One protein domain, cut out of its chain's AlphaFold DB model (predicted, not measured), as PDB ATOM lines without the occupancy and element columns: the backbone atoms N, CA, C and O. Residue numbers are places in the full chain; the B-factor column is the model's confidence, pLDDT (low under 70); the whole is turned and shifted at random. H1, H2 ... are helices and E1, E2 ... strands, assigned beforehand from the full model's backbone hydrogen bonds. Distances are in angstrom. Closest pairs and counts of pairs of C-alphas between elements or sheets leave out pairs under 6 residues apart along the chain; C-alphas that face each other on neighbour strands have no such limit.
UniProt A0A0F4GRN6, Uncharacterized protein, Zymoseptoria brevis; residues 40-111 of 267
ATOM      1  N   ARG A  40     108.694 249.569 152.957       88.69
ATOM      2  CA  ARG A  40     107.687 248.695 153.573       88.69
ATOM      3  C   ARG A  40     107.892 247.243 153.158       88.69
ATOM      4  O   ARG A  40     108.341 246.975 152.045       88.69
ATOM      5  N   VAL A  41     107.575 246.325 154.065       86.38
ATOM      6  CA  VAL A  41     107.670 244.878 153.843       86.38
ATOM      7  C   VAL A  41     106.276 244.276 153.951       86.38
ATOM      8  O   VAL A  41     105.533 244.612 154.872       86.38
ATOM      9  N   PHE A  42     105.933 243.401 153.012       85.81
ATOM     10  CA  PHE A  42     104.619 242.773 152.899       85.81
ATOM     11  C   PHE A  42     104.757 241.276 152.635       85.81
ATOM     12  O   PHE A  42     105.758 240.820 152.086       85.81
ATOM     13  N   THR A  43     103.734 240.508 152.987       85.31
ATOM     14  CA  THR A  43     103.595 239.095 152.612       85.31
ATOM     15  C   THR A  43     102.495 238.951 151.563       85.31
ATOM     16  O   THR A  43     101.737 239.891 151.320       85.31
ATOM     17  N   SER A  44     102.377 237.768 150.959       79.44
ATOM     18  CA  SER A  44     101.267 237.429 150.055       79.44
ATOM     19  C   SER A  44      99.879 237.619 150.678       79.44
ATOM     20  O   SER A  44      98.917 237.886 149.969       79.44
ATOM     21  N   GLU A  45      99.774 237.528 152.003       81.56
ATOM     22  CA  GLU A  45      98.523 237.709 152.750       81.56
ATOM     23  C   GLU A  45      98.157 239.184 152.975       81.56
ATOM     24  O   GLU A  45      97.013 239.496 153.295       81.56
ATOM     25  N   ASN A  46      99.116 240.103 152.815       84.69
ATOM     26  CA  ASN A  46      98.945 241.528 153.101       84.69
ATOM     27  C   ASN A  46      99.554 242.399 151.993       84.69
ATOM     28  O   ASN A  46     100.337 243.320 152.244       84.69
ATOM     29  N   LEU A  47      99.234 242.059 150.744       79.06
ATOM     30  CA  LEU A  47      99.672 242.821 149.581       79.06
ATOM     31  C   LEU A  47      99.015 244.205 149.558       79.06
ATOM     32  O   LEU A  47      97.807 244.352 149.740       79.06
ATOM     33  N   THR A  48      99.810 245.230 149.265       77.38
ATOM     34  CA  THR A  48      99.264 246.546 148.912       77.38
ATOM     35  C   THR A  48      98.575 246.488 147.554       77.38
ATOM     36  O   THR A  48      98.865 245.611 146.743       77.38
ATOM     37  N   GLN A  49      97.704 247.458 147.263       77.69
ATOM     38  CA  GLN A  49      97.079 247.566 145.942       77.69
ATOM     39  C   GLN A  49      98.121 247.652 144.817       77.69
ATOM     40  O   GLN A  49      97.933 247.050 143.763       77.69
ATOM     41  N   ASP A  50      99.230 248.361 145.052       71.44
ATOM     42  CA  ASP A  50     100.356 248.391 144.121       71.44
ATOM     43  C   ASP A  50     100.965 247.004 143.959       71.44
ATOM     44  O   ASP A  50     101.029 246.506 142.845       71.44
ATOM     45  N   ALA A  51     101.348 246.338 145.051       72.06
ATOM     46  CA  ALA A  51     101.957 245.012 144.972       72.06
ATOM     47  C   ALA A  51     101.040 243.997 144.275       72.06
ATOM     48  O   ALA A  51     101.506 243.248 143.427       72.06
ATOM     49  N   ALA A  52      99.734 244.035 144.556       78.44
ATOM     50  CA  ALA A  52      98.732 243.173 143.935       78.44
ATOM     51  C   ALA A  52      98.640 243.368 142.411       78.44
ATOM     52  O   ALA A  52      98.539 242.383 141.686       78.44
ATOM     53  N   LYS A  53      98.729 244.611 141.908       75.56
ATOM     54  CA  LYS A  53      98.778 244.883 140.457       75.56
ATOM     55  C   LYS A  53     100.015 244.275 139.796       75.56
ATOM     56  O   LYS A  53      99.957 243.875 138.640       75.56
ATOM     57  N   LEU A  54     101.129 244.251 140.517       71.81
ATOM     58  CA  LEU A  54     102.442 243.857 140.011       71.81
ATOM     59  C   LEU A  54     102.668 242.338 140.030       71.81
ATOM     60  O   LEU A  54     103.466 241.829 139.249       71.81
ATOM     61  N   VAL A  55     101.948 241.616 140.891       73.62
ATOM     62  CA  VAL A  55     102.066 240.156 141.070       73.62
ATOM     63  C   VAL A  55     100.807 239.388 140.656       73.62
ATOM     64  O   VAL A  55     100.696 238.210 140.977       73.62
ATOM     65  N   ALA A  56      99.862 240.038 139.969       74.19
ATOM     66  CA  ALA A  56      98.532 239.489 139.677       74.19
ATOM     67  C   ALA A  56      98.557 238.112 138.983       74.19
ATOM     68  O   ALA A  56      97.676 237.294 139.229       74.19
ATOM     69  N   ASP A  57      99.587 237.850 138.174       71.38
ATOM     70  CA  ASP A  57      99.730 236.630 137.372       71.38
ATOM     71  C   ASP A  57     100.760 235.633 137.947       71.38
ATOM     72  O   ASP A  57     101.224 234.737 137.241       71.38
ATOM     73  N   ILE A  58     101.167 235.790 139.212       71.94
ATOM     74  CA  ILE A  58     102.240 235.002 139.837       71.94
ATOM     75  C   ILE A  58     101.719 234.321 141.111       71.94
ATOM     76  O   ILE A  58     101.047 234.950 141.927       71.94
ATOM     77  N   ASP A  59     102.071 233.046 141.323       76.31
ATOM     78  CA  ASP A  59     101.880 232.413 142.633       76.31
ATOM     79  C   ASP A  59     102.786 233.102 143.659       76.31
ATOM     80  O   ASP A  59     104.012 233.042 143.584       76.31
ATOM     81  N   THR A  60     102.167 233.796 144.608       75.94
ATOM     82  CA  THR A  60     102.873 234.549 145.645       75.94
ATOM     83  C   THR A  60     103.028 233.763 146.943       75.94
ATOM     84  O   THR A  60     103.557 234.294 147.919       75.94
ATOM     85  N   SER A  61     102.601 232.499 146.984       80.38
ATOM     86  CA  SER A  61     102.640 231.670 148.188       80.38
ATOM     87  C   SER A  61     104.057 231.587 148.770       80.38
ATOM     88  O   SER A  61     104.998 231.105 148.142       80.38
ATOM     89  N   GLY A  62     104.232 232.080 150.000       76.94
ATOM     90  CA  GLY A  62     105.535 232.100 150.676       76.94
ATOM     91  C   GLY A  62     106.504 233.184 150.183       76.94
ATOM     92  O   GLY A  62     107.702 233.106 150.474       76.94
ATOM     93  N   HIS A  63     106.012 234.184 149.443       79.44
ATOM     94  CA  HIS A  63     106.777 235.369 149.070       79.44
ATOM     95  C   HIS A  63     106.727 236.425 150.178       79.44
ATOM     96  O   HIS A  63     105.711 236.656 150.837       79.44
ATOM     97  N   THR A  64     107.848 237.115 150.346       81.62
ATOM     98  CA  THR A  64     107.955 238.355 151.112       81.62
ATOM     99  C   THR A  64     108.439 239.442 150.172       81.62
ATOM    100  O   THR A  64     109.472 239.294 149.520       81.62
ATOM    101  N   PHE A  65     107.688 240.531 150.110       82.06
ATOM    102  CA  PHE A  65     107.930 241.660 149.231       82.06
ATOM    103  C   PHE A  65     108.501 242.832 150.016       82.06
ATOM    104  O   PHE A  65     108.077 243.114 151.133       82.06
ATOM    105  N   GLN A  66     109.432 243.547 149.402       85.38
ATOM    106  CA  GLN A  66     109.989 244.797 149.891       85.38
ATOM    107  C   GLN A  66     109.685 245.880 148.858       85.38
ATOM    108  O   GLN A  66     110.070 245.748 147.699       85.38
ATOM    109  N   ALA A  67     108.987 246.933 149.273       86.75
ATOM    110  CA  ALA A  67     108.623 248.067 148.430       86.75
ATOM    111  C   ALA A  67     109.280 249.353 148.937       86.75
ATOM    112  O   ALA A  67     109.395 249.562 150.150       86.75
ATOM    113  N   PHE A  68     109.664 250.216 148.004       89.56
ATOM    114  CA  PHE A  68     110.303 251.501 148.255       89.56
ATOM    115  C   PHE A  68     109.467 252.634 147.656       89.56
ATOM    116  O   PHE A  68     109.027 252.532 146.513       89.56
ATOM    117  N   TYR A  69     109.265 253.703 148.422       91.12
ATOM    118  CA  TYR A  69     108.364 254.821 148.130       91.12
ATOM    119  C   TYR A  69     109.135 256.147 148.085       91.12
ATOM    120  O   TYR A  69     108.880 257.057 148.865       91.12
ATOM    121  N   TYR A  70     110.091 256.244 147.165       91.81
ATOM    122  CA  TYR A  70     110.838 257.471 146.862       91.81
ATOM    123  C   TYR A  70     110.140 258.368 145.838       91.81
ATOM    124  O   TYR A  70     110.676 259.394 145.426       91.81
ATOM    125  N   GLY A  71     108.934 257.986 145.425       90.31
ATOM    126  CA  GLY A  71     108.153 258.697 144.436       90.31
ATOM    127  C   GLY A  71     107.353 257.765 143.537       90.31
ATOM    128  O   GLY A  71     107.668 256.580 143.394       90.31
ATOM    129  N   ARG A  72     106.312 258.314 142.913       89.69
ATOM    130  CA  ARG A  72     105.381 257.541 142.092       89.69
ATOM    131  C   ARG A  72     106.067 257.065 140.818       89.69
ATOM    132  O   ARG A  72     106.607 257.872 140.062       89.69
ATOM    133  N   ASN A  73     105.982 255.773 140.539       86.50
ATOM    134  CA  ASN A  73     106.453 255.192 139.293       86.50
ATOM    135  C   ASN A  73     105.542 255.629 138.136       86.50
ATOM    136  O   ASN A  73     104.348 255.311 138.108       86.50
ATOM    137  N   LEU A  74     106.096 256.376 137.181       86.75
ATOM    138  CA  LEU A  74     105.306 256.977 136.105       86.75
ATOM    139  C   LEU A  74     104.960 255.978 135.001       86.75
ATOM    140  O   LEU A  74     103.900 256.096 134.394       86.75
ATOM    141  N   ALA A  75     105.815 254.983 134.776       82.31
ATOM    142  CA  ALA A  75     105.627 253.979 133.735       82.31
ATOM    143  C   ALA A  75     104.659 252.855 134.148       82.31
ATOM    144  O   ALA A  75     104.000 252.266 133.294       82.31
ATOM    145  N   ARG A  76     104.561 252.541 135.447       77.31
ATOM    146  CA  ARG A  76     103.648 251.508 135.980       77.31
ATOM    147  C   ARG A  76     102.413 252.066 136.673       77.31
ATOM    148  O   ARG A  76     101.521 251.291 137.006       77.31
ATOM    149  N   HIS A  77     102.345 253.381 136.871       83.38
ATOM    150  CA  HIS A  77     101.255 254.037 137.596       83.38
ATOM    151  C   HIS A  77     101.035 253.426 138.997       83.38
ATOM    152  O   HIS A  77      99.901 253.144 139.397       83.38
ATOM    153  N   THR A  78     102.138 253.205 139.724       84.38
ATOM    154  CA  THR A  78     102.161 252.720 141.116       84.38
ATOM    155  C   THR A  78     102.802 253.745 142.037       84.38
ATOM    156  O   THR A  78     103.716 254.460 141.626       84.38
ATOM    157  N   GLU A  79     102.376 253.789 143.297       87.69
ATOM    158  CA  GLU A  79     102.976 254.671 144.308       87.69
ATOM    159  C   GLU A  79     104.355 254.165 144.751       87.69
ATOM    160  O   GLU A  79     105.234 254.960 145.079       87.69
ATOM    161  N   ALA A  80     104.578 252.848 144.722       87.00
ATOM    162  CA  ALA A  80     105.909 252.278 144.907       87.00
ATOM    163  C   ALA A  80     106.832 252.621 143.721       87.00
ATOM    164  O   ALA A  80     106.499 252.341 142.567       87.00
ATOM    165  N   THR A  81     108.013 253.164 144.024       87.69
ATOM    166  CA  THR A  81     109.101 253.448 143.075       87.69
ATOM    167  C   THR A  81     109.730 252.158 142.567       87.69
ATOM    168  O   THR A  81     109.881 251.965 141.362       87.69
ATOM    169  N   PHE A  82     110.063 251.264 143.501       85.56
ATOM    170  CA  PHE A  82     110.706 249.980 143.248       85.56
ATOM    171  C   PHE A  82     110.143 248.923 144.196       85.56
ATOM    172  O   PHE A  82     109.797 249.215 145.345       85.56
ATOM    173  N   MET A  83     110.067 247.679 143.723       82.75
ATOM    174  CA  MET A  83     109.623 246.552 144.530       82.75
ATOM    175  C   MET A  83     110.408 245.292 144.182       82.75
ATOM    176  O   MET A  83     110.667 245.010 143.009       82.75
ATOM    177  N   SER A  84     110.749 244.517 145.207       81.06
ATOM    178  CA  SER A  84     111.434 243.236 145.066       81.06
ATOM    179  C   SER A  84     110.790 242.129 145.896       81.06
ATOM    180  O   SER A  84     110.272 242.401 146.977       81.06
ATOM    181  N   SER A  85     110.877 240.880 145.435       79.81
ATOM    182  CA  SER A  85     110.498 239.685 146.207       79.81
ATOM    183  C   SER A  85     111.724 238.949 146.739       79.81
ATOM    184  O   SER A  85     112.783 238.949 146.115       79.81
ATOM    185  N   ASN A  86     111.576 238.262 147.870       75.38
ATOM    186  CA  ASN A  86     112.601 237.375 148.403       75.38
ATOM    187  C   ASN A  86     112.833 236.107 147.551       75.38
ATOM    188  O   ASN A  86     113.885 235.486 147.707       75.38
ATOM    189  N   ARG A  87     111.902 235.739 146.664       68.75
ATOM    190  CA  ARG A  87     112.026 234.604 145.734       68.75
ATOM    191  C   ARG A  87     112.270 235.076 144.300       68.75
ATOM    192  O   ARG A  87     111.656 236.058 143.893       68.75
ATOM    193  N   SER A  88     113.140 234.381 143.561       59.44
ATOM    194  CA  SER A  88     113.344 234.550 142.113       59.44
ATOM    195  C   SER A  88     112.300 233.747 141.315       59.44
ATOM    196  O   SER A  88     111.764 232.762 141.817       59.44
ATOM    197  N   PHE A  89     112.002 234.158 140.076       45.69
ATOM    198  CA  PHE A  89     111.046 233.473 139.184       45.69
ATOM    199  C   PHE A  89     111.659 232.265 138.440       45.69
ATOM    200  O   PHE A  89     111.039 231.708 137.539       45.69
ATOM    201  N   GLU A  90     112.875 231.827 138.774       40.28
ATOM    202  CA  GLU A  90     113.474 230.699 138.058       40.28
ATOM    203  C   GLU A  90     112.945 229.358 138.568       40.28
ATOM    204  O   GLU A  90     113.255 228.893 139.662       40.28
ATOM    205  N   THR A  91     112.195 228.703 137.687       36.47
ATOM    206  CA  THR A  91     111.729 227.311 137.723       36.47
ATOM    207  C   THR A  91     112.863 226.274 137.703       36.47
ATOM    208  O   THR A  91     112.621 225.111 137.383       36.47
ATOM    209  N   THR A  92     114.101 226.667 138.008       33.06
ATOM    210  CA  THR A  92     115.283 225.808 137.926       33.06
ATOM    211  C   THR A  92     115.706 225.392 139.337       33.06
ATOM    212  O   THR A  92     116.193 226.227 140.105       33.06
ATOM    213  N   PRO A  93     115.545 224.111 139.718       28.33
ATOM    214  CA  PRO A  93     116.105 223.593 140.959       28.33
ATOM    215  C   PRO A  93     117.622 223.832 140.971       28.33
ATOM    216  O   PRO A  93     118.333 223.297 140.124       28.33
ATOM    217  N   GLY A  94     118.108 224.659 141.901       36.59
ATOM    218  CA  GLY A  94     119.530 225.008 142.034       36.59
ATOM    219  C   GLY A  94     119.904 226.462 141.713       36.59
ATOM    220  O   GLY A  94     121.076 226.801 141.836       36.59
ATOM    221  N   SER A  95     118.952 227.328 141.344       39.47
ATOM    222  CA  SER A  95     119.227 228.764 141.169       39.47
ATOM    223  C   SER A  95     119.229 229.497 142.519       39.47
ATOM    224  O   SER A  95     118.224 229.544 143.232       39.47
ATOM    225  N   PHE A  96     120.382 230.040 142.911       43.31
ATOM    226  CA  PHE A  96     120.577 230.720 144.189       43.31
ATOM    227  C   PHE A  96     120.163 232.208 144.103       43.31
ATOM    228  O   PHE A  96     120.931 233.077 143.719       43.31
ATOM    229  N   PHE A  97     118.902 232.460 144.468       47.56
ATOM    230  CA  PHE A  97     118.258 233.675 145.008       47.56
ATOM    231  C   PHE A  97     118.881 235.073 144.771       47.56
ATOM    232  O   PHE A  97     119.339 235.723 145.715       47.56
ATOM    233  N   THR A  98     118.690 235.657 143.586       49.38
ATOM    234  CA  THR A  98     118.563 237.123 143.465       49.38
ATOM    235  C   THR A  98     117.141 237.554 143.864       49.38
ATOM    236  O   THR A  98     116.174 236.868 143.519       49.38
ATOM    237  N   PRO A  99     116.947 238.655 144.619       53.31
ATOM    238  CA  PRO A  99     115.617 239.212 144.834       53.31
ATOM    239  C   PRO A  99     114.972 239.534 143.489       53.31
ATOM    240  O   PRO A  99     115.554 240.261 142.678       53.31
ATOM    241  N   TYR A 100     113.780 238.996 143.237       57.09
ATOM    242  CA  TYR A 100     113.087 239.248 141.979       57.09
ATOM    243  C   TYR A 100     112.726 240.722 141.892       57.09
ATOM    244  O   TYR A 100     112.003 241.228 142.752       57.09
ATOM    245  N   ARG A 101     113.221 241.403 140.858       60.22
ATOM    246  CA  ARG A 101     112.810 242.766 140.526       60.22
ATOM    247  C   ARG A 101     111.417 242.679 139.930       60.22
ATOM    248  O   ARG A 101     111.266 242.196 138.812       60.22
ATOM    249  N   LEU A 102     110.413 243.148 140.663       55.00
ATOM    250  CA  LEU A 102     109.056 243.163 140.129       55.00
ATOM    251  C   LEU A 102     108.959 244.171 138.984       55.00
ATOM    252  O   LEU A 102     108.381 243.858 137.949       55.00
ATOM    253  N   HIS A 103     109.613 245.336 139.111       57.84
ATOM    254  CA  HIS A 103     109.678 246.331 138.036       57.84
ATOM    255  C   HIS A 103     111.019 247.057 137.985       57.84
ATOM    256  O   HIS A 103     111.565 247.458 139.010       57.84
ATOM    257  N   VAL A 104     111.503 247.269 136.761       53.53
ATOM    258  CA  VAL A 104     112.585 248.196 136.425       53.53
ATOM    259  C   VAL A 104     111.973 249.232 135.494       53.53
ATOM    260  O   VAL A 104     111.471 248.881 134.426       53.53
ATOM    261  N   THR A 105     111.927 250.485 135.926       58.47
ATOM    262  CA  THR A 105     111.545 251.600 135.059       58.47
ATOM    263  C   THR A 105     112.402 252.800 135.396       58.47
ATOM    264  O   THR A 105     112.660 253.060 136.569       58.47
ATOM    265  N   ASN A 106     112.756 253.564 134.375       65.19
ATOM    266  CA  ASN A 106     113.797 254.580 134.470       65.19
ATOM    267  C   ASN A 106     113.216 255.965 134.821       65.19
ATOM    268  O   ASN A 106     113.914 256.966 134.730       65.19
ATOM    269  N   THR A 107     111.926 256.049 135.181       78.00
ATOM    270  CA  THR A 107     111.237 257.317 135.460       78.00
ATOM    271  C   THR A 107     110.279 257.225 136.650       78.00
ATOM    272  O   THR A 107     109.431 256.333 136.753       78.00
ATOM    273  N   PHE A 108     110.391 258.191 137.557       88.62
ATOM    274  CA  PHE A 108     109.526 258.351 138.722       88.62
ATOM    275  C   PHE A 108     109.319 259.842 139.020       88.62
ATOM    276  O   PHE A 108     110.126 260.676 138.621       88.62
ATOM    277  N   ALA A 109     108.224 260.183 139.698       91.94
ATOM    278  CA  ALA A 109     108.004 261.520 140.245       91.94
ATOM    279  C   ALA A 109     108.493 261.538 141.701       91.94
ATOM    280  O   ALA A 109     107.826 260.908 142.529       91.94
ATOM    281  N   PRO A 110     109.628 262.193 142.015       92.12
ATOM    282  CA  PRO A 110     110.280 262.088 143.318       92.12
ATOM    283  C   PRO A 110     109.433 262.663 144.458       92.12
ATOM    284  O   PRO A 110     108.644 263.592 144.265       92.12
ATOM    285  N   ILE A 111     109.633 262.130 145.665       92.88
ATOM    286  CA  ILE A 111     109.173 262.764 146.909       92.88
ATOM    287  C   ILE A 111     109.848 264.134 147.102       92.88
ATOM    288  O   ILE A 111     110.929 264.351 146.550       92.88
TER     289      ILE A 111
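Overview. This is residues 40 to 111 of the 267 residues of an uncharacterized protein of Zymoseptoria brevis (UniProt A0A0F4GRN6). Little is regular: a small antiparallel sheet, E1 - E2 - E4, has strands E3 and E5 past one end, while residues 86 to 107 loop out past the other around Pro 93 and come back to E5, residues 100 to 101 pairing with 84 to 85 of E4. The 72 printed residues, mixed in class, run E1 H1 E2 E3 E4 E5, under half in named elements. It is compact, radius of gyration of the C-alphas 12.4 A, spanning 39 by 25 by 20 A.

Along the chain. E1, residues 40 to 43, starts at C-alpha 40, (107.687, 248.695, 153.573). H1 is 49 to 54; E2, 64 to 68, 13.7 A long; E3, 71 to 73; E4, 82 to 85. E5, 108 to 110, ends at C-alpha 110, (110.280, 262.088, 143.318).

Arrangement. E2 is antiparallel to E1, N 42 to O 65 2.9 A, and to E4, N 66 to O 84 2.8 A. E3 and E5 are antiparallel, N 109 to O 72 2.8 A. H1 only grazes the sheet; its every O i to N i+4 pair is within hydrogen-bond range.

Size, cuts and confidence. The printed part has no cut; the link E4 to E5 is long. pLDDT is under 70 in residues 87 to 106.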